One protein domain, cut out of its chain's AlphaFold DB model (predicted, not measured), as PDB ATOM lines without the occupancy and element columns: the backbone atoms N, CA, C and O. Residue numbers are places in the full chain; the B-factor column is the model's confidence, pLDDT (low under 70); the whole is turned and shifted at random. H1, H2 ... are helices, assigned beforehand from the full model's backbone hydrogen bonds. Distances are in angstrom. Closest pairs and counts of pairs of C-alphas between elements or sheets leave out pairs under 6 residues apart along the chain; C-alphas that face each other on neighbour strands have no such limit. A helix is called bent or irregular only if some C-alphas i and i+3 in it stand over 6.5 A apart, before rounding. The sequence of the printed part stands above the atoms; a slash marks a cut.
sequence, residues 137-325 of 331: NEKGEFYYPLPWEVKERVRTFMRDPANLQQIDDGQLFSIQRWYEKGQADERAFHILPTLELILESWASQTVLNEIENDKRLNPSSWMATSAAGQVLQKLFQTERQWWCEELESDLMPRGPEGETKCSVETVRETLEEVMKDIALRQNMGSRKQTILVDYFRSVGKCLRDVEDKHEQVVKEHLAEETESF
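This is residues 137 to 325 of the 331 residues of a protein of Vitrella brassicaformis (UniProt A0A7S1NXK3). The long helix H9 and its partner H8 form an antiparallel helical hairpin; H9 crosses H4 almost at right angles, and the hairpin also packs on a smaller one, H6 and H7. H1 packs on the side of H4 away from H9, H3 folds against H4 beside the beginning of H9, and residues 311 to 325 of H9 stick out. The printed part has 189 residues with nine named helices, H1 to H9 in order, and no named strand, so its class is all helix. It is only just compact, close to loose, with a radius of gyration of the C-alphas of 19.1 A, and only just elongated, spanning 67 by 44 by 31 A.

H9, residues 287 to 325, is 57.4 A long, from C-alpha 287 at (127.417, 96.942, 95.313) to C-alpha 325 at (84.598, 93.704, 57.257). H8, residues 264 to 280, is 23.8 A long. H4, residues 192 to 217, measures 37.5 A, and H3, residues 169 to 183, 20.9 A. H1, residues 148 to 159, begins with C-alpha 148 at (124.010, 72.172, 83.478). The others are H2, residues 161 to 166; H5, residues 222 to 225; H6, residues 227 to 237; and H7, residues 240 to 251. H7 is irregular: C-alphas 241 and 244 are 7.6 A apart.

H4 is the hub, touching six helices. H9 touches it about perpendicular, at 89 degrees, with the closest C-alphas, Ala 203 and Leu 292, 5.6 A apart. H8 and H9 are a hairpin at a shallow tilt of 7 degrees, opposite ways; the closest C-alphas, Ala 279 and Gln 289, are 5.4 A apart. H3 and H4 are a hairpin at a steep tilt of 39 degrees; their closest C-alphas are Tyr 179 and Leu 195, 5.9 A. H1 touches H4 at Arg 155 and Ser 201, closest C-alphas 6.0 A apart. H2 touches H4 at Leu 164 and Trp 202, 7.0 A between closest C-alphas. H5 touches H4 at Ala 224 and Lys 215, closest C-alphas 5.8 A apart. H6 touches H8 at Ala 228 and Val 267, closest C-alphas 4.9 A apart. H7 touches H9 at Cys 244 and Cys 302, closest C-alphas 5.7 A apart. H6 and H7 are a hairpin at a shallow tilt of 19 degrees. Every O i to N i+4 pair is within hydrogen-bond range in H1, H2, H3, H4, H6, H8 and H9; H7 has 6 of 8, and H5 is too short for such a pair.

The C-alphas of Lys 139 and Phe 325, the two farthest apart, are 68.1 A apart. The printed part has no cut. The link from H7 to H8, residues 252 to 263, is long. Mean pLDDT of the printed part is 90.9; only residue 256 is under 70.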
ATOM      1  N   ASN A 137     135.890  73.548  87.125       87.25
ATOM      2  CA  ASN A 137     136.183  72.119  87.231       87.25
ATOM      3  C   ASN A 137     137.226  71.814  88.324       87.25
ATOM      4  O   ASN A 137     137.771  72.713  88.954       87.25
ATOM      5  N   GLU A 138     137.558  70.533  88.514       86.62
ATOM      6  CA  GLU A 138     138.582  70.088  89.480       86.62
ATOM      7  C   GLU A 138     139.985  70.674  89.221       86.62
ATOM      8  O   GLU A 138     140.837  70.660  90.105       86.62
ATOM      9  N   LYS A 139     140.236  71.185  88.010       86.31
ATOM     10  CA  LYS A 139     141.486  71.842  87.606       86.31
ATOM     11  C   LYS A 139     141.422  73.372  87.699       86.31
ATOM     12  O   LYS A 139     142.412  74.021  87.373       86.31
ATOM     13  N   GLY A 140     140.292  73.950  88.110       85.00
ATOM     14  CA  GLY A 140     140.084  75.400  88.146       85.00
ATOM     15  C   GLY A 140     139.807  76.040  86.779       85.00
ATOM     16  O   GLY A 140     139.913  77.255  86.644       85.00
ATOM     17  N   GLU A 141     139.472  75.258  85.751       86.56
ATOM     18  CA  GLU A 141     139.148  75.773  84.417       86.56
ATOM     19  C   GLU A 141     137.646  76.067  84.288       86.56
ATOM     20  O   GLU A 141     136.799  75.353  84.840       86.56
ATOM     21  N   PHE A 142     137.321  77.108  83.519       87.62
ATOM     22  CA  PHE A 142     135.950  77.463  83.158       87.62
ATOM     23  C   PHE A 142     135.495  76.699  81.916       87.62
ATOM     24  O   PHE A 142     136.275  76.453  80.994       87.62
ATOM     25  N   TYR A 143     134.208  76.368  81.868       82.94
ATOM     26  CA  TYR A 143     133.594  75.737  80.706       82.94
ATOM     27  C   TYR A 143     132.862  76.758  79.838       82.94
ATOM     28  O   TYR A 143     132.157  77.628  80.348       82.94
ATOM     29  N   TYR A 144     132.959  76.586  78.521       85.19
ATOM     30  CA  TYR A 144     132.123  77.290  77.557       85.19
ATOM     31  C   TYR A 144     131.665  76.321  76.449       85.19
ATOM     32  O   TYR A 144     132.525  75.744  75.778       85.19
ATOM     33  N   PRO A 145     130.347  76.129  76.231       88.00
ATOM     34  CA  PRO A 145     129.229  76.672  77.017       88.00
ATOM     35  C   PRO A 145     129.194  76.111  78.452       88.00
ATOM     36  O   PRO A 145     129.776  75.064  78.724       88.00
ATOM     37  N   LEU A 146     128.507  76.808  79.367       90.25
ATOM     38  CA  LEU A 146     128.360  76.378  80.763       90.25
ATOM     39  C   LEU A 146     127.503  75.100  80.877       90.25
ATOM     40  O   LEU A 146     126.318  75.150  80.528       90.25
ATOM     41  N   PRO A 147     128.049  73.986  81.404       92.06
ATOM     42  CA  PRO A 147     127.304  72.755  81.628       92.06
ATOM     43  C   PRO A 147     126.198  72.946  82.665       92.06
ATOM     44  O   PRO A 147     126.318  73.761  83.587       92.06
ATOM     45  N   TRP A 148     125.137  72.150  82.545       92.50
ATOM     46  CA  TRP A 148     124.010  72.172  83.478       92.50
ATOM     47  C   TRP A 148     124.455  71.918  84.923       92.50
ATOM     48  O   TRP A 148     124.013  72.599  85.843       92.50
ATOM     49  N   GLU A 149     125.389  70.992  85.122       93.19
ATOM     50  CA  GLU A 149     125.903  70.600  86.432       93.19
ATOM     51  C   GLU A 149     126.607  71.765  87.134       93.19
ATOM     52  O   GLU A 149     126.477  71.944  88.345       93.19
ATOM     53  N   VAL A 150     127.326  72.590  86.368       92.19
ATOM     54  CA  VAL A 150     127.994  73.792  86.879       92.19
ATOM     55  C   VAL A 150     126.957  74.844  87.258       92.19
ATOM     56  O   VAL A 150     127.025  75.396  88.359       92.19
ATOM     57  N   LYS A 151     125.966  75.082  86.383       93.25
ATOM     58  CA  LYS A 151     124.859  76.007  86.665       93.25
ATOM     59  C   LYS A 151     124.128  75.624  87.951       93.25
ATOM     60  O   LYS A 151     123.922  76.465  88.824       93.25
ATOM     61  N   GLU A 152     123.779  74.349  88.091       93.69
ATOM     62  CA  GLU A 152     123.019  73.861  89.238       93.69
ATOM     63  C   GLU A 152     123.836  73.865  90.532       93.69
ATOM     64  O   GLU A 152     123.291  74.149  91.598       93.69
ATOM     65  N   ARG A 153     125.152  73.633  90.459       94.81
ATOM     66  CA  ARG A 153     126.037  73.744  91.624       94.81
ATOM     67  C   ARG A 153     126.113  75.175  92.151       94.81
ATOM     68  O   ARG A 153     125.960  75.372  93.355       94.81
ATOM     69  N   VAL A 154     126.275  76.167  91.270       95.25
ATOM     70  CA  VAL A 154     126.244  77.591  91.656       95.25
ATOM     71  C   VAL A 154     124.892  77.951  92.268       95.25
ATOM     72  O   VAL A 154     124.838  78.547  93.341       95.25
ATOM     73  N   ARG A 155     123.782  77.535  91.649       94.12
ATOM     74  CA  ARG A 155     122.436  77.802  92.185       94.12
ATOM     75  C   ARG A 155     122.201  77.150  93.534       94.12
ATOM     76  O   ARG A 155     121.675  77.794  94.430       94.12
ATOM     77  N   THR A 156     122.598  75.892  93.689       95.25
ATOM     78  CA  THR A 156     122.463  75.165  94.955       95.25
ATOM     79  C   THR A 156     123.252  75.854  96.058       95.25
ATOM     80  O   THR A 156     122.727  76.020  97.154       95.25
ATOM     81  N   PHE A 157     124.466  76.322  95.756       96.31
ATOM     82  CA  PHE A 157     125.249  77.117  96.695       96.31
ATOM     83  C   PHE A 157     124.513  78.396  97.120       96.31
ATOM     84  O   PHE A 157     124.437  78.678  98.313       96.31
ATOM     85  N   MET A 158     123.923  79.129  96.165       96.31
ATOM     86  CA  MET A 158     123.208  80.390  96.420       96.31
ATOM     87  C   MET A 158     121.852  80.213  97.122       96.31
ATOM     88  O   MET A 158     121.382  81.147  97.767       96.31
ATOM     89  N   ARG A 159     121.213  79.041  97.001       95.06
ATOM     90  CA  ARG A 159     119.947  78.723  97.690       95.06
ATOM     91  C   ARG A 159     120.119  78.571  99.199       95.06
ATOM     92  O   ARG A 159     119.140  78.714  99.923       95.06
ATOM     93  N   ASP A 160     121.323  78.261  99.681       95.19
ATOM     94  CA  ASP A 160     121.604  78.190 101.114       95.19
ATOM     95  C   ASP A 160     121.706  79.614 101.702       95.19
ATOM     96  O   ASP A 160     122.636  80.356 101.356       95.19
ATOM     97  N   PRO A 161     120.799  80.020 102.614       92.62
ATOM     98  CA  PRO A 161     120.828  81.352 103.210       92.62
ATOM     99  C   PRO A 161     122.131  81.655 103.958       92.62
ATOM    100  O   PRO A 161     122.539  82.815 104.013       92.62
ATOM    101  N   ALA A 162     122.797  80.638 104.520       94.06
ATOM    102  CA  ALA A 162     124.060  80.824 105.223       94.06
ATOM    103  C   ALA A 162     125.177  81.246 104.259       94.06
ATOM    104  O   ALA A 162     125.944  82.154 104.575       94.06
ATOM    105  N   ASN A 163     125.230  80.644 103.068       94.62
ATOM    106  CA  ASN A 163     126.190  81.022 102.029       94.62
ATOM    107  C   ASN A 163     125.866  82.406 101.463       94.62
ATOM    108  O   ASN A 163     126.756  83.240 101.315       94.62
ATOM    109  N   LEU A 164     124.586  82.681 101.200       93.44
ATOM    110  CA  LEU A 164     124.155  83.961 100.639       93.44
ATOM    111  C   LEU A 164     124.506  85.147 101.553       93.44
ATOM    112  O   LEU A 164     124.919  86.202 101.071       93.44
ATOM    113  N   GLN A 165     124.378  84.972 102.873       91.88
ATOM    114  CA  GLN A 165     124.743  85.988 103.866       91.88
ATOM    115  C   GLN A 165     126.255  86.198 103.998       91.88
ATOM    116  O   GLN A 165     126.677  87.298 104.355       91.88
ATOM    117  N   GLN A 166     127.063  85.172 103.714       93.12
ATOM    118  CA  GLN A 166     128.524  85.273 103.733       93.12
ATOM    119  C   GLN A 166     129.079  86.052 102.541       93.12
ATOM    120  O   GLN A 166     130.193  86.558 102.636       93.12
ATOM    121  N   ILE A 167     128.314  86.181 101.450       94.56
ATOM    122  CA  ILE A 167     128.731  86.963 100.285       94.56
ATOM    123  C   ILE A 167     128.672  88.455 100.625       94.56
ATOM    124  O   ILE A 167     127.596  89.041 100.817       94.56
ATOM    125  N   ASP A 168     129.841  89.081 100.698       93.38
ATOM    126  CA  ASP A 168     129.984  90.491 101.031       93.38
ATOM    127  C   ASP A 168     129.993  91.413  99.796       93.38
ATOM    128  O   ASP A 168     129.915  90.990  98.640       93.38
ATOM    129  N   ASP A 169     130.014  92.721 100.054       92.56
ATOM    130  CA  ASP A 169     129.999  93.747  99.007       92.56
ATOM    131  C   ASP A 169     131.299  93.760  98.180       92.56
ATOM    132  O   ASP A 169     131.274  94.066  96.988       92.56
ATOM    133  N   GLY A 170     132.432  93.398  98.793       91.75
ATOM    134  CA  GLY A 170     133.748  93.382  98.158       91.75
ATOM    135  C   GLY A 170     133.894  92.241  97.154       91.75
ATOM    136  O   GLY A 170     134.422  92.443  96.054       91.75
ATOM    137  N   GLN A 171     133.380  91.056  97.490       95.00
ATOM    138  CA  GLN A 171     133.333  89.910  96.585       95.00
ATOM    139  C   GLN A 171     132.494  90.233  95.348       95.00
ATOM    140  O   GLN A 171     132.955  90.084  94.212       95.00
ATOM    141  N   LEU A 172     131.281  90.749  95.562       96.06
ATOM    142  CA  LEU A 172     130.385  91.164  94.484       96.06
ATOM    143  C   LEU A 172     130.994  92.283  93.636       96.06
ATOM    144  O   LEU A 172     130.852  92.274  92.413       96.06
ATOM    145  N   PHE A 173     131.716  93.217  94.260       94.44
ATOM    146  CA  PHE A 173     132.409  94.294  93.553       94.44
ATOM    147  C   PHE A 173     133.480  93.742  92.623       94.44
ATOM    148  O   PHE A 173     133.559  94.150  91.466       94.44
ATOM    149  N   SER A 174     134.265  92.784  93.108       94.88
ATOM    150  CA  SER A 174     135.327  92.145  92.333       94.88
ATOM    151  C   SER A 174     134.753  91.399  91.127       94.88
ATOM    152  O   SER A 174     135.208  91.606  90.002       94.88
ATOM    153  N   ILE A 175     133.689  90.618  91.332       96.38
ATOM    154  CA  ILE A 175     133.027  89.841  90.273       96.38
ATOM    155  C   ILE A 175     132.379  90.753  89.233       96.38
ATOM    156  O   ILE A 175     132.603  90.558  88.038       96.38
ATOM    157  N   GLN A 176     131.630  91.777  89.659       95.56
ATOM    158  CA  GLN A 176     131.035  92.742  88.732       95.56
ATOM    159  C   GLN A 176     132.113  93.494  87.948       95.56
ATOM    160  O   GLN A 176     132.006  93.636  86.733       95.56
ATOM    161  N   ARG A 177     133.195  93.916  88.607       93.62
ATOM    162  CA  ARG A 177     134.314  94.586  87.937       93.62
ATOM    163  C   ARG A 177     134.981  93.681  86.899       93.62
ATOM    164  O   ARG A 177     135.342  94.157  85.822       93.62
ATOM    165  N   TRP A 178     135.170  92.396  87.199       94.69
ATOM    166  CA  TRP A 178     135.695  91.432  86.226       94.69
ATOM    167  C   TRP A 178     134.729  91.218  85.063       94.69
ATOM    168  O   TRP A 178     135.184  91.117  83.927       94.69
ATOM    169  N   TYR A 179     133.421  91.208  85.328       95.38
ATOM    170  CA  TYR A 179     132.389  91.093  84.301       95.38
ATOM    171  C   TYR A 179     132.410  92.296  83.352       95.38
ATOM    172  O   TYR A 179     132.578  92.123  82.149       95.38
ATOM    173  N   GLU A 180     132.355  93.517  83.888       93.38
ATOM    174  CA  GLU A 180     132.418  94.767  83.118       93.38
ATOM    175  C   GLU A 180     133.714  94.871  82.306       93.38
ATOM    176  O   GLU A 180     133.694  95.197  81.118       93.38
ATOM    177  N   LYS A 181     134.858  94.537  82.917       91.75
ATOM    178  CA  LYS A 181     136.145  94.525  82.214       91.75
ATOM    179  C   LYS A 181     136.177  93.467  81.112       91.75
ATOM    180  O   LYS A 181     136.721  93.726  80.044       91.75
ATOM    181  N   GLY A 182     135.615  92.289  81.368       93.12
ATOM    182  CA  GLY A 182     135.555  91.203  80.400       93.12
ATOM    183  C   GLY A 182     134.652  91.521  79.210       93.12
ATOM    184  O   GLY A 182     134.963  91.104  78.104       93.12
ATOM    185  N   GLN A 183     133.584  92.306  79.388       92.38
ATOM    186  CA  GLN A 183     132.749  92.750  78.264       92.38
ATOM    187  C   GLN A 183     133.529  93.608  77.259       92.38
ATOM    188  O   GLN A 183     133.221  93.593  76.070       92.38
ATOM    189  N   ALA A 184     134.541  94.343  77.726       90.69
ATOM    190  CA  ALA A 184     135.413  95.149  76.878       90.69
ATOM    191  C   ALA A 184     136.581  94.353  76.258       90.69
ATOM    192  O   ALA A 184     137.297  94.894  75.414       90.69
ATOM    193  N   ASP A 185     136.803  93.099  76.671       90.62
ATOM    194  CA  ASP A 185     137.906  92.250  76.210       90.62
ATOM    195  C   ASP A 185     137.372  90.979  75.537       90.62
ATOM    196  O   ASP A 185     136.931  90.038  76.197       90.62
ATOM    197  N   GLU A 186     137.485  90.905  74.209       83.25
ATOM    198  CA  GLU A 186     137.047  89.748  73.413       83.25
ATOM    199  C   GLU A 186     137.651  88.416  73.890       83.25
ATOM    200  O   GLU A 186     137.061  87.356  73.692       83.25
ATOM    201  N   ARG A 187     138.811  88.436  74.560       86.38
ATOM    202  CA  ARG A 187     139.471  87.223  75.071       86.38
ATOM    203  C   ARG A 187     138.779  86.650  76.305       86.38
ATOM    204  O   ARG A 187     138.945  85.465  76.595       86.38
ATOM    205  N   ALA A 188     137.995  87.458  77.017       87.38
ATOM    206  CA  ALA A 188     137.297  87.069  78.237       87.38
ATOM    207  C   ALA A 188     135.935  86.395  77.974       87.38
ATOM    208  O   ALA A 188     135.234  86.049  78.923       87.38
ATOM    209  N   PHE A 189     135.554  86.140  76.715       84.50
ATOM    210  CA  PHE A 189     134.226  85.607  76.369       84.50
ATOM    211  C   PHE A 189     133.841  84.308  77.107       84.50
ATOM    212  O   PHE A 189     132.663  84.059  77.348       84.50
ATOM    213  N   HIS A 190     134.821  83.482  77.487       86.56
ATOM    214  CA  HIS A 190     134.601  82.194  78.149       86.56
ATOM    215  C   HIS A 190     134.253  82.319  79.642       86.56
ATOM    216  O   HIS A 190     133.573  81.445  80.175       86.56
ATOM    217  N   ILE A 191     134.689  83.388  80.325       91.00
ATOM    218  CA  ILE A 191     134.406  83.595  81.758       91.00
ATOM    219  C   ILE A 191     133.120  84.401  81.982       91.00
ATOM    220  O   ILE A 191     132.465  84.234  83.010       91.00
ATOM    221  N   LEU A 192     132.715  85.230  81.011       93.38
ATOM    222  CA  LEU A 192     131.546  86.109  81.132       93.38
ATOM    223  C   LEU A 192     130.254  85.387  81.547       93.38
ATOM    224  O   LEU A 192     129.643  85.849  82.509       93.38
ATOM    225  N   PRO A 193     129.870  84.237  80.949       92.81
ATOM    226  CA  PRO A 193     128.656  83.534  81.365       92.81
ATOM    227  C   PRO A 193     128.713  83.057  82.818       92.81
ATOM    228  O   PRO A 193     127.685  82.946  83.479       92.81
ATOM    229  N   THR A 194     129.914  82.764  83.327       94.06
ATOM    230  CA  THR A 194     130.110  82.337  84.717       94.06
ATOM    231  C   THR A 194     129.901  83.498  85.678       94.06
ATOM    232  O   THR A 194     129.199  83.358  86.677       94.06
ATOM    233  N   LEU A 195     130.498  84.650  85.365       95.88
ATOM    234  CA  LEU A 195     130.363  85.863  86.171       95.88
ATOM    235  C   LEU A 195     128.907  86.337  86.194       95.88
ATOM    236  O   LEU A 195     128.377  86.621  87.264       95.88
ATOM    237  N   GLU A 196     128.254  86.346  85.030       95.25
ATOM    238  CA  GLU A 196     126.834  86.674  84.895       95.25
ATOM    239  C   GLU A 196     125.965  85.718  85.721       95.25
ATOM    240  O   GLU A 196     125.185  86.175  86.554       95.25
ATOM    241  N   LEU A 197     126.170  84.399  85.599       95.44
ATOM    242  CA  LEU A 197     125.437  83.399  86.379       95.44
ATOM    243  C   LEU A 197     125.565  83.623  87.892       95.44
ATOM    244  O   LEU A 197     124.578  83.460  88.607       95.44
ATOM    245  N   ILE A 198     126.759  83.946  88.396       96.38
ATOM    246  CA  ILE A 198     126.981  84.167  89.832       96.38
ATOM    247  C   ILE A 198     126.228  85.411  90.307       96.38
ATOM    248  O   ILE A 198     125.513  85.335  91.308       96.38
ATOM    249  N   LEU A 199     126.354  86.530  89.585       97.19
ATOM    250  CA  LEU A 199     125.677  87.787  89.918       97.19
ATOM    251  C   LEU A 199     124.152  87.626  89.873       97.19
ATOM    252  O   LEU A 199     123.458  88.031  90.805       97.19
ATOM    253  N   GLU A 200     123.636  86.982  88.826       96.00
ATOM    254  CA  GLU A 200     122.205  86.713  88.664       96.00
ATOM    255  C   GLU A 200     121.676  85.747  89.718       96.00
ATOM    256  O   GLU A 200     120.621  85.997  90.297       96.00
ATOM    257  N   SER A 201     122.405  84.665  90.007       96.62
ATOM    258  CA  SER A 201     121.993  83.693  91.025       96.62
ATOM    259  C   SER A 201     121.975  84.332  92.410       96.62
ATOM    260  O   SER A 201     121.034  84.109  93.167       96.62
ATOM    261  N   TRP A 202     122.968  85.163  92.736       97.50
ATOM    262  CA  TRP A 202     122.979  85.916  93.987       97.50
ATOM    263  C   TRP A 202     121.782  86.875  94.080       97.50
ATOM    264  O   TRP A 202     121.073  86.876  95.091       97.50
ATOM    265  N   ALA A 203     121.514  87.654  93.026       97.44
ATOM    266  CA  ALA A 203     120.408  88.612  93.005       97.44
ATOM    267  C   ALA A 203     119.044  87.912  93.113       97.44
ATOM    268  O   ALA A 203     118.242  88.256  93.981       97.44
ATOM    269  N   SER A 204     118.816  86.881  92.294       97.19
ATOM    270  CA  SER A 204     117.613  86.040  92.308       97.19
ATOM    271  C   SER A 204     117.350  85.456  93.698       97.19
ATOM    272  O   SER A 204     116.257  85.627  94.240       97.19
ATOM    273  N   GLN A 205     118.350  84.815  94.314       97.00
ATOM    274  CA  GLN A 205     118.175  84.178  95.623       97.00
ATOM    275  C   GLN A 205     118.002  85.196  96.751       97.00
ATOM    276  O   GLN A 205     117.237  84.947  97.680       97.00
ATOM    277  N   THR A 206     118.637  86.367  96.655       96.19
ATOM    278  CA  THR A 206     118.402  87.476  97.596       96.19
ATOM    279  C   THR A 206     116.951  87.931  97.538       96.19
ATOM    280  O   THR A 206     116.290  88.003  98.571       96.19
ATOM    281  N   VAL A 207     116.423  88.161  96.335       95.81
ATOM    282  CA  VAL A 207     115.024  88.561  96.148       95.81
ATOM    283  C   VAL A 207     114.067  87.479  96.650       95.81
ATOM    284  O   VAL A 207     113.142  87.779  97.400       95.81
ATOM    285  N   LEU A 208     114.306  86.212  96.303       95.00
ATOM    286  CA  LEU A 208     113.464  85.094  96.736       95.00
ATOM    287  C   LEU A 208     113.459  84.910  98.259       95.00
ATOM    288  O   LEU A 208     112.394  84.681  98.830       95.00
ATOM    289  N   ASN A 209     114.609  85.049  98.921       93.81
ATOM    290  CA  ASN A 209     114.697  84.959 100.378       93.81
ATOM    291  C   ASN A 209     113.962  86.110 101.072       93.81
ATOM    292  O   ASN A 209     113.298  85.883 102.082       93.81
ATOM    293  N   GLU A 210     114.037  87.331 100.539       92.12
ATOM    294  CA  GLU A 210     113.268  88.464 101.066       92.12
ATOM    295  C   GLU A 210     111.760  88.260 100.884       92.12
ATOM    296  O   GLU A 210     110.999  88.475 101.827       92.12
ATOM    297  N   ILE A 211     111.326  87.760  99.720       91.00
ATOM    298  CA  ILE A 211     109.922  87.400  99.472       91.00
ATOM    299  C   ILE A 211     109.453  86.328 100.462       91.00
ATOM    300  O   ILE A 211     108.367  86.440 101.027       91.00
ATOM    301  N   GLU A 212     110.252  85.286 100.692       91.06
ATOM    302  CA  GLU A 212     109.907  84.204 101.620       91.06
ATOM    303  C   GLU A 212     109.866  84.690 103.077       91.06
ATOM    304  O   GLU A 212     108.967  84.334 103.844       91.06
ATOM    305  N   ASN A 213     110.798  85.565 103.459       90.50
ATOM    306  CA  ASN A 213     110.790  86.210 104.767       90.50
ATOM    307  C   ASN A 213     109.543  87.083 104.957       90.50
ATOM    308  O   ASN A 213     108.915  86.994 106.015       90.50
ATOM    309  N   ASP A 214     109.156  87.877 103.953       88.88
ATOM    310  CA  ASP A 214     107.928  88.677 104.003       88.88
ATOM    311  C   ASP A 214     106.688  87.784 104.088       88.88
ATOM    312  O   ASP A 214     105.850  88.005 104.951       88.88
ATOM    313  N   LYS A 215     106.608  86.695 103.313       89.19
ATOM    314  CA  LYS A 215     105.517  85.708 103.420       89.19
ATOM    315  C   LYS A 215     105.391  85.113 104.816       89.19
ATOM    316  O   LYS A 215     104.282  84.939 105.317       89.19
ATOM    317  N   ARG A 216     106.519  84.792 105.455       89.75
ATOM    318  CA  ARG A 216     106.537  84.226 106.809       89.75
ATOM    319  C   ARG A 216     106.070  85.238 107.856       89.75
ATOM    320  O   ARG A 216     105.398  84.850 108.809       89.75
ATOM    321  N   LEU A 217     106.456  86.504 107.710       90.19
ATOM    322  CA  LEU A 217     106.112  87.572 108.654       90.19
ATOM    323  C   LEU A 217     104.700  88.129 108.411       90.19
ATOM    324  O   LEU A 217     103.989  88.431 109.365       90.19
ATOM    325  N   ASN A 218     104.287  88.198 107.147       90.69
ATOM    326  CA  ASN A 218     103.048  88.782 106.645       90.69
ATOM    327  C   ASN A 218     102.388  87.846 105.604       90.69
ATOM    328  O   ASN A 218     102.411  88.135 104.407       90.69
ATOM    329  N   PRO A 219     101.727  86.743 106.010       87.50
ATOM    330  CA  PRO A 219     101.121  85.793 105.064       87.50
ATOM    331  C   PRO A 219     100.045  86.398 104.151       87.50
ATOM    332  O   PRO A 219      99.789  85.891 103.063       87.50
ATOM    333  N   SER A 220      99.423  87.495 104.590       86.56
ATOM    334  CA  SER A 220      98.436  88.261 103.820       86.56
ATOM    335  C   SER A 220      99.065  89.323 102.912       86.56
ATOM    336  O   SER A 220      98.336  90.133 102.343       86.56
ATOM    337  N   SER A 221     100.399  89.368 102.803       85.44
ATOM    338  CA  SER A 221     101.105  90.288 101.914       85.44
ATOM    339  C   SER A 221     100.623  90.109 100.477       85.44
ATOM    340  O   SER A 221     100.308  89.002 100.017       85.44
ATOM    341  N   TRP A 222     100.564  91.216  99.748       76.81
ATOM    342  CA  TRP A 222     100.135  91.227  98.357       76.81
ATOM    343  C   TRP A 222     101.078  90.376  97.486       76.81
ATOM    344  O   TRP A 222     100.610  89.690  96.580       76.81
ATOM    345  N   MET A 223     102.375  90.299  97.814       79.56
ATOM    346  CA  MET A 223     103.320  89.401  97.134       79.56
ATOM    347  C   MET A 223     102.996  87.918  97.340       79.56
ATOM    348  O   MET A 223     103.278  87.092  96.475       79.56
ATOM    349  N   ALA A 224     102.403  87.568  98.482       76.00
ATOM    350  CA  ALA A 224     102.062  86.191  98.817       76.00
ATOM    351  C   ALA A 224     100.789  85.702  98.118       76.00
ATOM    352  O   ALA A 224     100.646  84.511  97.845       76.00
ATOM    353  N   THR A 225      99.863  86.621  97.854       84.19
ATOM    354  CA  THR A 225      98.478  86.293  97.497       84.19
ATOM    355  C   THR A 225      98.088  86.738  96.091       84.19
ATOM    356  O   THR A 225      97.204  86.123  95.495       84.19
ATOM    357  N   SER A 226      98.740  87.758  95.527       92.31
ATOM    358  CA  SER A 226      98.412  88.274  94.195       92.31
ATOM    359  C   SER A 226      98.929  87.375  93.068       92.31
ATOM    360  O   SER A 226      99.990  86.754  93.170       92.31
ATOM    361  N   ALA A 227      98.199  87.350  91.950       93.19
ATOM    362  CA  ALA A 227      98.633  86.660  90.735       93.19
ATOM    363  C   ALA A 227      99.955  87.233  90.191       93.19
ATOM    364  O   ALA A 227     100.843  86.473  89.813       93.19
ATOM    365  N   ALA A 228     100.126  88.560  90.232       94.06
ATOM    366  CA  ALA A 228     101.354  89.224  89.799       94.06
ATOM    367  C   ALA A 228     102.572  88.834  90.655       94.06
ATOM    368  O   ALA A 228     103.636  88.538  90.110       94.06
ATOM    369  N   GLY A 229     102.408  88.744  91.980       92.88
ATOM    370  CA  GLY A 229     103.455  88.257  92.883       92.88
ATOM    371  C   GLY A 229     103.868  86.813  92.586       92.88
ATOM    372  O   GLY A 229     105.059  86.500  92.584       92.88
ATOM    373  N   GLN A 230     102.912  85.937  92.255       92.56
ATOM    374  CA  GLN A 230     103.199  84.552  91.860       92.56
ATOM    375  C   GLN A 230     103.958  84.470  90.528       92.56
ATOM    376  O   GLN A 230     104.904  83.687  90.420       92.56
ATOM    377  N   VAL A 231     103.583  85.291  89.538       94.50
ATOM    378  CA  VAL A 231     104.303  85.388  88.256       94.50
ATOM    379  C   VAL A 231     105.743  85.836  88.487       94.50
ATOM    380  O   VAL A 231     106.662  85.169  88.016       94.50
ATOM    381  N   LEU A 232     105.971  86.898  89.267       95.25
ATOM    382  CA  LEU A 232     107.332  87.350  89.571       95.25
ATOM    383  C   LEU A 232     108.138  86.317  90.355       95.25
ATOM    384  O   LEU A 232     109.305  86.096  90.048       95.25
ATOM    385  N   GLN A 233     107.537  85.653  91.344       94.62
ATOM    386  CA  GLN A 233     108.235  84.627  92.115       94.62
ATOM    387  C   GLN A 233     108.704  83.478  91.215       94.62
ATOM    388  O   GLN A 233     109.850  83.042  91.329       94.62
ATOM    389  N   LYS A 234     107.835  83.011  90.314       94.94
ATOM    390  CA  LYS A 234     108.183  82.002  89.309       94.94
ATOM    391  C   LYS A 234     109.301  82.511  88.404       94.94
ATOM    392  O   LYS A 234     110.303  81.829  88.229       94.94
ATOM    393  N   LEU A 235     109.184  83.744  87.915       95.56
ATOM    394  CA  LEU A 235     110.179  84.363  87.047       95.56
ATOM    395  C   LEU A 235     111.564  84.450  87.699       95.56
ATOM    396  O   LEU A 235     112.562  84.127  87.063       95.56
ATOM    397  N   PHE A 236     111.638  84.819  88.981       95.88
ATOM    398  CA  PHE A 236     112.901  84.872  89.719       95.88
ATOM    399  C   PHE A 236     113.523  83.489  89.955       95.88
ATOM    400  O   PHE A 236     114.720  83.412  90.224       95.88
ATOM    401  N   GLN A 237     112.751  82.405  89.854       94.69
ATOM    402  CA  GLN A 237     113.251  81.024  89.892       94.69
ATOM    403  C   GLN A 237     113.681  80.515  88.508       94.69
ATOM    404  O   GLN A 237     114.470  79.570  88.417       94.69
ATOM    405  N   THR A 238     113.172  81.132  87.442       94.62
ATOM    406  CA  THR A 238     113.447  80.780  86.050       94.62
ATOM    407  C   THR A 238     114.784  81.370  85.583       94.62
ATOM    408  O   THR A 238     115.169  82.475  85.968       94.62
ATOM    409  N   GLU A 239     115.522  80.636  84.739       91.38
ATOM    410  CA  GLU A 239     116.755  81.169  84.142       91.38
ATOM    411  C   GLU A 239     116.450  82.352  83.224       91.38
ATOM    412  O   GLU A 239     115.472  82.326  82.477       91.38
ATOM    413  N   ARG A 240     117.353  83.336  83.185       92.31
ATOM    414  CA  ARG A 240     117.188  84.549  82.382       92.31
ATOM    415  C   ARG A 240     116.835  84.304  80.918       92.31
ATOM    416  O   ARG A 240     116.004  85.018  80.367       92.31
ATOM    417  N   GLN A 241     117.433  83.289  80.294       92.62
ATOM    418  CA  GLN A 241     117.169  82.956  78.890       92.62
ATOM    419  C   GLN A 241     115.703  82.573  78.615       92.62
ATOM    420  O   GLN A 241     115.259  82.681  77.480       92.62
ATOM    421  N   TRP A 242     114.959  82.160  79.644       95.06
ATOM    422  CA  TRP A 242     113.564  81.730  79.550       95.06
ATOM    423  C   TRP A 242     112.574  82.772  80.085       95.06
ATOM    424  O   TRP A 242     111.372  82.537  80.042       95.06
ATOM    425  N   TRP A 243     113.037  83.923  80.588       95.56
ATOM    426  CA  TRP A 243     112.153  84.912  81.215       95.56
ATOM    427  C   TRP A 243     111.033  85.387  80.297       95.56
ATOM    428  O   TRP A 243     109.888  85.464  80.733       95.56
ATOM    429  N   CYS A 244     111.343  85.694  79.038       94.62
ATOM    430  CA  CYS A 244     110.338  86.271  78.149       94.62
ATOM    431  C   CYS A 244     109.329  85.215  77.697       94.62
ATOM    432  O   CYS A 244     108.143  85.508  77.654       94.62
ATOM    433  N   GLU A 245     109.762  83.970  77.483       94.00
ATOM    434  CA  GLU A 245     108.853  82.851  77.207       94.00
ATOM    435  C   GLU A 245     107.930  82.556  78.401       94.00
ATOM    436  O   GLU A 245     106.738  82.306  78.227       94.00
ATOM    437  N   GLU A 246     108.462  82.627  79.625       94.44
ATOM    438  CA  GLU A 246     107.686  82.430  80.850       94.44
ATOM    439  C   GLU A 246     106.629  83.527  81.034       94.44
ATOM    440  O   GLU A 246     105.460  83.244  81.302       94.44
ATOM    441  N   LEU A 247     107.029  84.785  80.832       94.25
ATOM    442  CA  LEU A 247     106.136  85.939  80.882       94.25
ATOM    443  C   LEU A 247     105.069  85.877  79.789       94.25
ATOM    444  O   LEU A 247     103.898  86.085  80.082       94.25
ATOM    445  N   GLU A 248     105.437  85.543  78.552       92.25
ATOM    446  CA  GLU A 248     104.479  85.338  77.463       92.25
ATOM    447  C   GLU A 248     103.479  84.237  77.821       92.25
ATOM    448  O   GLU A 248     102.275  84.415  77.661       92.25
ATOM    449  N   SER A 249     103.952  83.123  78.380       90.94
ATOM    450  CA  SER A 249     103.093  82.009  78.769       90.94
ATOM    451  C   SER A 249     102.073  82.370  79.857       90.94
ATOM    452  O   SER A 249     100.989  81.782  79.867       90.94
ATOM    453  N   ASP A 250     102.422  83.251  80.797       90.75
ATOM    454  CA  ASP A 250     101.557  83.615  81.925       90.75
ATOM    455  C   ASP A 250     100.721  84.891  81.679       90.75
ATOM    456  O   ASP A 250      99.664  85.042  82.300       90.75
ATOM    457  N   LEU A 251     101.161  85.786  80.783       91.06
ATOM    458  CA  LEU A 251     100.540  87.098  80.538       91.06
ATOM    459  C   LEU A 251      99.821  87.219  79.193       91.06
ATOM    460  O   LEU A 251      98.980  88.105  79.056       91.06
ATOM    461  N   MET A 252     100.108  86.357  78.214       86.56
ATOM    462  CA  MET A 252      99.425  86.388  76.919       86.56
ATOM    463  C   MET A 252      98.236  85.418  76.899       86.56
ATOM    464  O   MET A 252      98.362  84.270  77.341       86.56
ATOM    465  N   PRO A 253      97.081  85.827  76.347       80.38
ATOM    466  CA  PRO A 253      95.942  84.935  76.179       80.38
ATOM    467  C   PRO A 253      96.283  83.823  75.176       80.38
ATOM    468  O   PRO A 253      96.719  84.076  74.052       80.38
ATOM    469  N   ARG A 254      96.062  82.558  75.555       78.44
ATOM    470  CA  ARG A 254      96.201  81.417  74.634       78.44
ATOM    471  C   ARG A 254      94.908  81.224  73.842       78.44
ATOM    472  O   ARG A 254      94.127  80.321  74.125       78.44
ATOM    473  N   GLY A 255      94.701  82.084  72.848       71.81
ATOM    474  CA  GLY A 255      93.535  82.059  71.961       71.81
ATOM    475  C   GLY A 255      92.433  83.059  72.345       71.81
ATOM    476  O   GLY A 255      92.563  83.761  73.347       71.81
ATOM    477  N   PRO A 256      91.347  83.127  71.553       65.50
ATOM    478  CA  PRO A 256      90.326  84.180  71.651       65.50
ATOM    479  C   PRO A 256      89.506  84.157  72.952       65.50
ATOM    480  O   PRO A 256      88.906  85.162  73.310       65.50
ATOM    481  N   GLU A 257      89.499  83.033  73.674       70.88
ATOM    482  CA  GLU A 257      88.799  82.866  74.959       70.88
ATOM    483  C   GLU A 257      89.769  82.716  76.148       70.88
ATOM    484  O   GLU A 257      89.356  82.380  77.257       70.88
ATOM    485  N   GLY A 258      91.076  82.909  75.935       71.69
ATOM    486  CA  GLY A 258      92.079  82.708  76.977       71.69
ATOM    487  C   GLY A 258      92.053  83.826  78.018       71.69
ATOM    488  O   GLY A 258      92.523  84.924  77.744       71.69
ATOM    489  N   GLU A 259      91.569  83.549  79.229       73.62
ATOM    490  CA  GLU A 259      91.736  84.469  80.360       73.62
ATOM    491  C   GLU A 259      93.215  84.542  80.775       73.62
ATOM    492  O   GLU A 259      93.869  83.520  81.011       73.62
ATOM    493  N   THR A 260      93.754  85.758  80.871       80.69
ATOM    494  CA  THR A 260      95.094  85.996  81.418       80.69
ATOM    495  C   THR A 260      95.038  86.001  82.944       80.69
ATOM    496  O   THR A 260      94.077  86.473  83.551       80.69
ATOM    497  N   LYS A 261      96.080  85.472  83.599       79.38
ATOM    498  CA  LYS A 261      96.133  85.416  85.074       79.38
ATOM    499  C   LYS A 261      96.215  86.808  85.704       79.38
ATOM    500  O   LYS A 261      95.707  87.022  86.803       79.38
ATOM    501  N   CYS A 262      96.898  87.730  85.032       90.25
ATOM    502  CA  CYS A 262      97.040  89.128  85.417       90.25
ATOM    503  C   CYS A 262      97.460  89.974  84.209       90.25
ATOM    504  O   CYS A 262      97.964  89.447  83.217       90.25
ATOM    505  N   SER A 263      97.273  91.292  84.306       91.19
ATOM    506  CA  SER A 263      97.746  92.227  83.282       91.19
ATOM    507  C   SER A 263      99.258  92.462  83.387       91.19
ATOM    508  O   SER A 263      99.835  92.353  84.473       91.19
ATOM    509  N   VAL A 264      99.892  92.826  82.268       92.25
ATOM    510  CA  VAL A 264     101.314  93.211  82.230       92.25
ATOM    511  C   VAL A 264     101.581  94.427  83.125       92.25
ATOM    512  O   VAL A 264     102.559  94.427  83.871       92.25
ATOM    513  N   GLU A 265     100.674  95.411  83.121       92.25
ATOM    514  CA  GLU A 265     100.750  96.613  83.965       92.25
ATOM    515  C   GLU A 265     100.856  96.245  85.446       92.25
ATOM    516  O   GLU A 265     101.783  96.666  86.134       92.25
ATOM    517  N   THR A 266      99.969  95.364  85.919       94.12
ATOM    518  CA  THR A 266      99.955  94.933  87.321       94.12
ATOM    519  C   THR A 266     101.253  94.224  87.707       94.12
ATOM    520  O   THR A 266     101.735  94.405  88.824       94.12
ATOM    521  N   VAL A 267     101.852  93.435  86.806       95.31
ATOM    522  CA  VAL A 267     103.160  92.797  87.047       95.31
ATOM    523  C   VAL A 267     104.288  93.825  87.092       95.31
ATOM    524  O   VAL A 267     105.199  93.687  87.908       95.31
ATOM    525  N   ARG A 268     104.230  94.866  86.259       95.50
ATOM    526  CA  ARG A 268     105.219  95.948  86.247       95.50
ATOM    527  C   ARG A 268     105.169  96.773  87.532       95.50
ATOM    528  O   ARG A 268     106.208  96.956  88.158       95.50
ATOM    529  N   GLU A 269     103.982  97.204  87.951       95.06
ATOM    530  CA  GLU A 269     103.768  97.925  89.215       95.06
ATOM    531  C   GLU A 269     104.272  97.095  90.401       95.06
ATOM    532  O   GLU A 269     105.074  97.560  91.210       95.06
ATOM    533  N   THR A 270     103.892  95.816  90.422       94.75
ATOM    534  CA  THR A 270     104.373  94.811  91.375       94.75
ATOM    535  C   THR A 270     105.907  94.747  91.384       94.75
ATOM    536  O   THR A 270     106.517  94.851  92.445       94.75
ATOM    537  N   LEU A 271     106.567  94.648  90.225       95.69
ATOM    538  CA  LEU A 271     108.032  94.602  90.130       95.69
ATOM    539  C   LEU A 271     108.691  95.863  90.704       95.69
ATOM    540  O   LEU A 271     109.711  95.765  91.389       95.69
ATOM    541  N   GLU A 272     108.127  97.040  90.433       94.75
ATOM    542  CA  GLU A 272     108.634  98.302  90.969       94.75
ATOM    543  C   GLU A 272     108.498  98.389  92.488       94.75
ATOM    544  O   GLU A 272     109.404  98.900  93.150       94.75
ATOM    545  N   GLU A 273     107.392  97.900  93.049       93.62
ATOM    546  CA  GLU A 273     107.200  97.818  94.497       93.62
ATOM    547  C   GLU A 273     108.215  96.870  95.141       93.62
ATOM    548  O   GLU A 273     108.877  97.262  96.104       93.62
ATOM    549  N   VAL A 274     108.423  95.676  94.566       93.38
ATOM    550  CA  VAL A 274     109.451  94.727  95.035       93.38
ATOM    551  C   VAL A 274     110.843  95.351  94.975       93.38
ATOM    552  O   VAL A 274     111.613  95.260  95.932       93.38
ATOM    553  N   MET A 275     111.177  96.016  93.866       94.50
ATOM    554  CA  MET A 275     112.462  96.692  93.710       94.50
ATOM    555  C   MET A 275     112.647  97.780  94.771       94.50
ATOM    556  O   MET A 275     113.712  97.847  95.384       94.50
ATOM    557  N   LYS A 276     111.633  98.624  95.006       91.19
ATOM    558  CA  LYS A 276     111.686  99.678  96.030       91.19
ATOM    559  C   LYS A 276     111.880  99.074  97.415       91.19
ATOM    560  O   LYS A 276     112.752  99.531  98.143       91.19
ATOM    561  N   ASP A 277     111.129  98.038  97.770       89.94
ATOM    562  CA  ASP A 277     111.223  97.438  99.099       89.94
ATOM    563  C   ASP A 277     112.577  96.745  99.332       89.94
ATOM    564  O   ASP A 277     113.231  96.973 100.348       89.94
ATOM    565  N   ILE A 278     113.063  95.959  98.369       91.44
ATOM    566  CA  ILE A 278     114.278  95.150  98.549       91.44
ATOM    567  C   ILE A 278     115.553  95.971  98.321       91.44
ATOM    568  O   ILE A 278     116.497  95.889  99.113       91.44
ATOM    569  N   ALA A 279     115.613  96.780  97.258       84.81
ATOM    570  CA  ALA A 279     116.827  97.521  96.920       84.81
ATOM    571  C   ALA A 279     117.067  98.717  97.857       84.81
ATOM    572  O   ALA A 279     118.223  99.070  98.091       84.81
ATOM    573  N   LEU A 280     116.019  99.334  98.421       81.62
ATOM    574  CA  LEU A 280     116.181 100.446  99.372       81.62
ATOM    575  C   LEU A 280     116.562  99.987 100.785       81.62
ATOM    576  O   LEU A 280     117.100 100.788 101.547       81.62
ATOM    577  N   ARG A 281     116.340  98.713 101.137       88.38
ATOM    578  CA  ARG A 281     116.859  98.121 102.387       88.38
ATOM    579  C   ARG A 281     118.375  97.930 102.366       88.38
ATOM    580  O   ARG A 281     118.984  97.792 103.424       88.38
ATOM    581  N   GLN A 282     118.986  97.906 101.182       89.94
ATOM    582  CA  GLN A 282     120.438  97.845 101.055       89.94
ATOM    583  C   GLN A 282     121.067  99.211 101.339       89.94
ATOM    584  O   GLN A 282     120.471 100.257 101.076       89.94
ATOM    585  N   ASN A 283     122.310  99.208 101.825       85.31
ATOM    586  CA  ASN A 283     123.064 100.442 102.030       85.31
ATOM    587  C   ASN A 283     123.157 101.223 100.712       85.31
ATOM    588  O   ASN A 283     123.543 100.662  99.682       85.31
ATOM    589  N   MET A 284     122.812 102.512 100.746       85.25
ATOM    590  CA  MET A 284     122.817 103.356  99.553       85.25
ATOM    591  C   MET A 284     124.216 103.395  98.926       85.25
ATOM    592  O   MET A 284     125.195 103.697  99.607       85.25
ATOM    593  N   GLY A 285     124.307 103.083  97.632       83.19
ATOM    594  CA  GLY A 285     125.576 103.030  96.899       83.19
ATOM    595  C   GLY A 285     126.406 101.764  97.138       83.19
ATOM    596  O   GLY A 285     127.511 101.664  96.608       83.19
ATOM    597  N   SER A 286     125.893 100.794  97.906       90.94
ATOM    598  CA  SER A 286     126.512  99.469  98.010       90.94
ATOM    599  C   SER A 286     126.439  98.715  96.689       90.94
ATOM    600  O   SER A 286     125.513  98.889  95.887       90.94
ATOM    601  N   ARG A 287     127.395  97.815  96.480       93.19
ATOM    602  CA  ARG A 287     127.417  96.942  95.313       93.19
ATOM    603  C   ARG A 287     126.217  96.002  95.269       93.19
ATOM    604  O   ARG A 287     125.649  95.796  94.199       93.19
ATOM    605  N   LYS A 288     125.787  95.501  96.429       95.25
ATOM    606  CA  LYS A 288     124.549  94.721  96.585       95.25
ATOM    607  C   LYS A 288     123.344  95.451  95.996       95.25
ATOM    608  O   LYS A 288     122.588  94.866  95.221       95.25
ATOM    609  N   GLN A 289     123.194  96.739  96.311       94.75
ATOM    610  CA  GLN A 289     122.121  97.564  95.759       94.75
ATOM    611  C   GLN A 289     122.235  97.702  94.237       94.75
ATOM    612  O   GLN A 289     121.242  97.506  93.540       94.75
ATOM    613  N   THR A 290     123.426  98.015  93.715       95.00
ATOM    614  CA  THR A 290     123.650  98.168  92.268       95.00
ATOM    615  C   THR A 290     123.259  96.907  91.500       95.00
ATOM    616  O   THR A 290     122.482  96.992  90.554       95.00
ATOM    617  N   ILE A 291     123.722  95.737  91.950       96.44
ATOM    618  CA  ILE A 291     123.435  94.457  91.291       96.44
ATOM    619  C   ILE A 291     121.937  94.144  91.319       96.44
ATOM    620  O   ILE A 291     121.383  93.735  90.301       96.44
ATOM    621  N   LEU A 292     121.256  94.367  92.449       96.81
ATOM    622  CA  LEU A 292     119.805  94.175  92.538       96.81
ATOM    623  C   LEU A 292     119.057  95.093  91.567       96.81
ATOM    624  O   LEU A 292     118.164  94.636  90.859       96.81
ATOM    625  N   VAL A 293     119.432  96.371  91.491       95.69
ATOM    626  CA  VAL A 293     118.816  97.326  90.559       95.69
ATOM    627  C   VAL A 293     119.034  96.900  89.105       95.69
ATOM    628  O   VAL A 293     118.095  96.948  88.312       95.69
ATOM    629  N   ASP A 294     120.238  96.458  88.745       95.50
ATOM    630  CA  ASP A 294     120.540  95.978  87.393       95.50
ATOM    631  C   ASP A 294     119.762  94.696  87.052       95.50
ATOM    632  O   ASP A 294     119.248  94.550  85.936       95.50
ATOM    633  N   TYR A 295     119.595  93.803  88.031       97.12
ATOM    634  CA  TYR A 295     118.764  92.607  87.917       97.12
ATOM    635  C   TYR A 295     117.288  92.963  87.680       97.12
ATOM    636  O   TYR A 295     116.708  92.546  86.675       97.12
ATOM    637  N   PHE A 296     116.693  93.819  88.522       97.19
ATOM    638  CA  PHE A 296     115.313  94.290  88.343       97.19
ATOM    639  C   PHE A 296     115.118  95.036  87.020       97.19
ATOM    640  O   PHE A 296     114.108  94.842  86.345       97.19
ATOM    641  N   ARG A 297     116.097  95.843  86.590       96.38
ATOM    642  CA  ARG A 297     116.059  96.522  85.287       96.38
ATOM    643  C   ARG A 297     116.044  95.523  84.131       96.38
ATOM    644  O   ARG A 297     115.349  95.761  83.143       96.38
ATOM    645  N   SER A 298     116.785  94.423  84.251       96.19
ATOM    646  CA  SER A 298     116.824  93.357  83.246       96.19
ATOM    647  C   SER A 298     115.485  92.625  83.151       96.19
ATOM    648  O   SER A 298     114.980  92.424  82.047       96.19
ATOM    649  N   VAL A 299     114.858  92.322  84.291       96.56
ATOM    650  CA  VAL A 299     113.497  91.764  84.343       96.56
ATOM    651  C   VAL A 299     112.485  92.737  83.731       96.56
ATOM    652  O   VAL A 299     111.708  92.363  82.854       96.56
ATOM    653  N   GLY A 300     112.547  94.015  84.113       96.69
ATOM    654  CA  GLY A 300     111.679  95.061  83.572       96.69
ATOM    655  C   GLY A 300     111.861  95.287  82.069       96.69
ATOM    656  O   GLY A 300     110.907  95.651  81.389       96.69
ATOM    657  N   LYS A 301     113.063  95.055  81.524       96.69
ATOM    658  CA  LYS A 301     113.289  95.066  80.073       96.69
ATOM    659  C   LYS A 301     112.524  93.938  79.390       96.69
ATOM    660  O   LYS A 301     111.804  94.215  78.444       96.69
ATOM    661  N   CYS A 302     112.630  92.716  79.899       95.62
ATOM    662  CA  CYS A 302     111.905  91.586  79.327       95.62
ATOM    663  C   CYS A 302     110.378  91.776  79.420       95.62
ATOM    664  O   CYS A 302     109.679  91.484  78.459       95.62
ATOM    665  N   LEU A 303     109.856  92.353  80.513       95.56
ATOM    666  CA  LEU A 303     108.434  92.726  80.600       95.56
ATOM    667  C   LEU A 303     108.005  93.706  79.499       95.56
ATOM    668  O   LEU A 303     106.959  93.496  78.895       95.56
ATOM    669  N   ARG A 304     108.812  94.738  79.218       95.81
ATOM    670  CA  ARG A 304     108.542  95.670  78.107       95.81
ATOM    671  C   ARG A 304     108.581  94.971  76.753       95.81
ATOM    672  O   ARG A 304     107.692  95.182  75.945       95.81
ATOM    673  N   ASP A 305     109.557  94.091  76.534       94.19
ATOM    674  CA  ASP A 305     109.660  93.340  75.279       94.19
ATOM    675  C   ASP A 305     108.411  92.451  75.054       94.19
ATOM    676  O   ASP A 305     107.948  92.296  73.924       94.19
ATOM    677  N   VAL A 306     107.836  91.882  76.123       93.12
ATOM    678  CA  VAL A 306     106.578  91.112  76.069       93.12
ATOM    679  C   VAL A 306     105.366  92.018  75.830       93.12
ATOM    680  O   VAL A 306     104.481  91.664  75.054       93.12
ATOM    681  N   GLU A 307     105.328  93.194  76.453       92.62
ATOM    682  CA  GLU A 307     104.284  94.201  76.235       92.62
ATOM    683  C   GLU A 307     104.232  94.676  74.778       92.62
ATOM    684  O   GLU A 307     103.171  94.638  74.155       92.62
ATOM    685  N   ASP A 308     105.388  95.027  74.209       93.50
ATOM    686  CA  ASP A 308     105.517  95.480  72.823       93.50
ATOM    687  C   ASP A 308     105.014  94.411  71.838       93.50
ATOM    688  O   ASP A 308     104.283  94.710  70.888       93.50
ATOM    689  N   LYS A 309     105.346  93.136  72.091       90.31
ATOM    690  CA  LYS A 309     104.832  92.005  71.305       90.31
ATOM    691  C   LYS A 309     103.317  91.863  71.429       90.31
ATOM    692  O   LYS A 309     102.652  91.611  70.426       90.31
ATOM    693  N   HIS A 310     102.767  92.020  72.632       87.50
ATOM    694  CA  HIS A 310     101.326  91.906  72.859       87.50
ATOM    695  C   HIS A 310     100.578  93.001  72.095       87.50
ATOM    696  O   HIS A 310      99.617  92.715  71.380       87.50
ATOM    697  N   GLU A 311     101.053  94.246  72.176       89.12
ATOM    698  CA  GLU A 311     100.489  95.350  71.404       89.12
ATOM    699  C   GLU A 311     100.538  95.100  69.896       89.12
ATOM    700  O   GLU A 311      99.591  95.445  69.185       89.12
ATOM    701  N   GLN A 312     101.636  94.529  69.396       90.12
ATOM    702  CA  GLN A 312     101.774  94.212  67.979       90.12
ATOM    703  C   GLN A 312     100.741  93.169  67.537       90.12
ATOM    704  O   GLN A 312     100.043  93.399  66.551       90.12
ATOM    705  N   VAL A 313     100.581  92.078  68.292       86.81
ATOM    706  CA  VAL A 313      99.597  91.023  67.991       86.81
ATOM    707  C   VAL A 313      98.169  91.575  67.999       86.81
ATOM    708  O   VAL A 313      97.382  91.275  67.102       86.81
ATOM    709  N   VAL A 314      97.827  92.435  68.966       86.56
ATOM    710  CA  VAL A 314      96.503  93.078  69.026       86.56
ATOM    711  C   VAL A 314      96.272  93.990  67.815       86.56
ATOM    712  O   VAL A 314      95.190  93.967  67.227       86.56
ATOM    713  N   LYS A 315      97.279  94.776  67.407       89.88
ATOM    714  CA  LYS A 315      97.195  95.643  66.217       89.88
ATOM    715  C   LYS A 315      97.006  94.829  64.934       89.88
ATOM    716  O   LYS A 315      96.189  95.216  64.101       89.88
ATOM    717  N   GLU A 316      97.728  93.719  64.784       89.00
ATOM    718  CA  GLU A 316      97.606  92.812  63.636       89.00
ATOM    719  C   GLU A 316      96.207  92.180  63.572       89.00
ATOM    720  O   GLU A 316      95.567  92.226  62.522       89.00
ATOM    721  N   HIS A 317      95.670  91.709  64.700       86.56
ATOM    722  CA  HIS A 317      94.330  91.118  64.745       86.56
ATOM    723  C   HIS A 317      93.220  92.125  64.397       86.56
ATOM    724  O   HIS A 317      92.342  91.832  63.587       86.56
ATOM    725  N   LEU A 318      93.291  93.349  64.933       86.81
ATOM    726  CA  LEU A 318      92.337  94.415  64.602       86.81
ATOM    727  C   LEU A 318      92.410  94.826  63.121       86.81
ATOM    728  O   LEU A 318      91.389  95.171  62.516       86.81
ATOM    729  N   ALA A 319      93.606  94.798  62.525       88.62
ATOM    730  CA  ALA A 319      93.780  95.057  61.100       88.62
ATOM    731  C   ALA A 319      93.127  93.955  60.246       88.62
ATOM    732  O   ALA A 319      92.391  94.274  59.310       88.62
ATOM    733  N   GLU A 320      93.315  92.682  60.606       86.75
ATOM    734  CA  GLU A 320      92.674  91.538  59.940       86.75
ATOM    735  C   GLU A 320      91.140  91.584  60.045       86.75
ATOM    736  O   GLU A 320      90.440  91.380  59.047       86.75
ATOM    737  N   GLU A 321      90.596  91.919  61.219       85.31
ATOM    738  CA  GLU A 321      89.150  92.081  61.409       85.31
ATOM    739  C   GLU A 321      88.592  93.219  60.542       85.31
ATOM    740  O   GLU A 321      87.570  93.051  59.866       85.31
ATOM    741  N   THR A 322      89.293  94.354  60.475       85.06
ATOM    742  CA  THR A 322      88.894  95.502  59.643       85.06
ATOM    743  C   THR A 322      88.943  95.168  58.142       85.06
ATOM    744  O   THR A 322      88.045  95.551  57.380       85.06
ATOM    745  N   GLU A 323      89.946  94.407  57.693       81.00
ATOM    746  CA  GLU A 323      90.014  93.901  56.315       81.00
ATOM    747  C   GLU A 323      88.884  92.912  55.996       81.00
ATOM    748  O   GLU A 323      88.326  92.938  54.897       81.00
ATOM    749  N   SER A 324      88.504  92.058  56.948       77.19
ATOM    750  CA  SER A 324      87.405  91.108  56.756       77.19
ATOM    751  C   SER A 324      86.048  91.812  56.597       77.19
ATOM    752  O   SER A 324      85.236  91.410  55.762       77.19
ATOM    753  N   PHE A 325      85.835  92.923  57.313       77.50
ATOM    754  CA  PHE A 325      84.598  93.704  57.257       77.50
ATOM    755  C   PHE A 325      84.462  94.514  55.956       77.50
ATOM    756  O   PHE A 325      83.363  94.680  55.425       77.50
TER     757      PHE A 325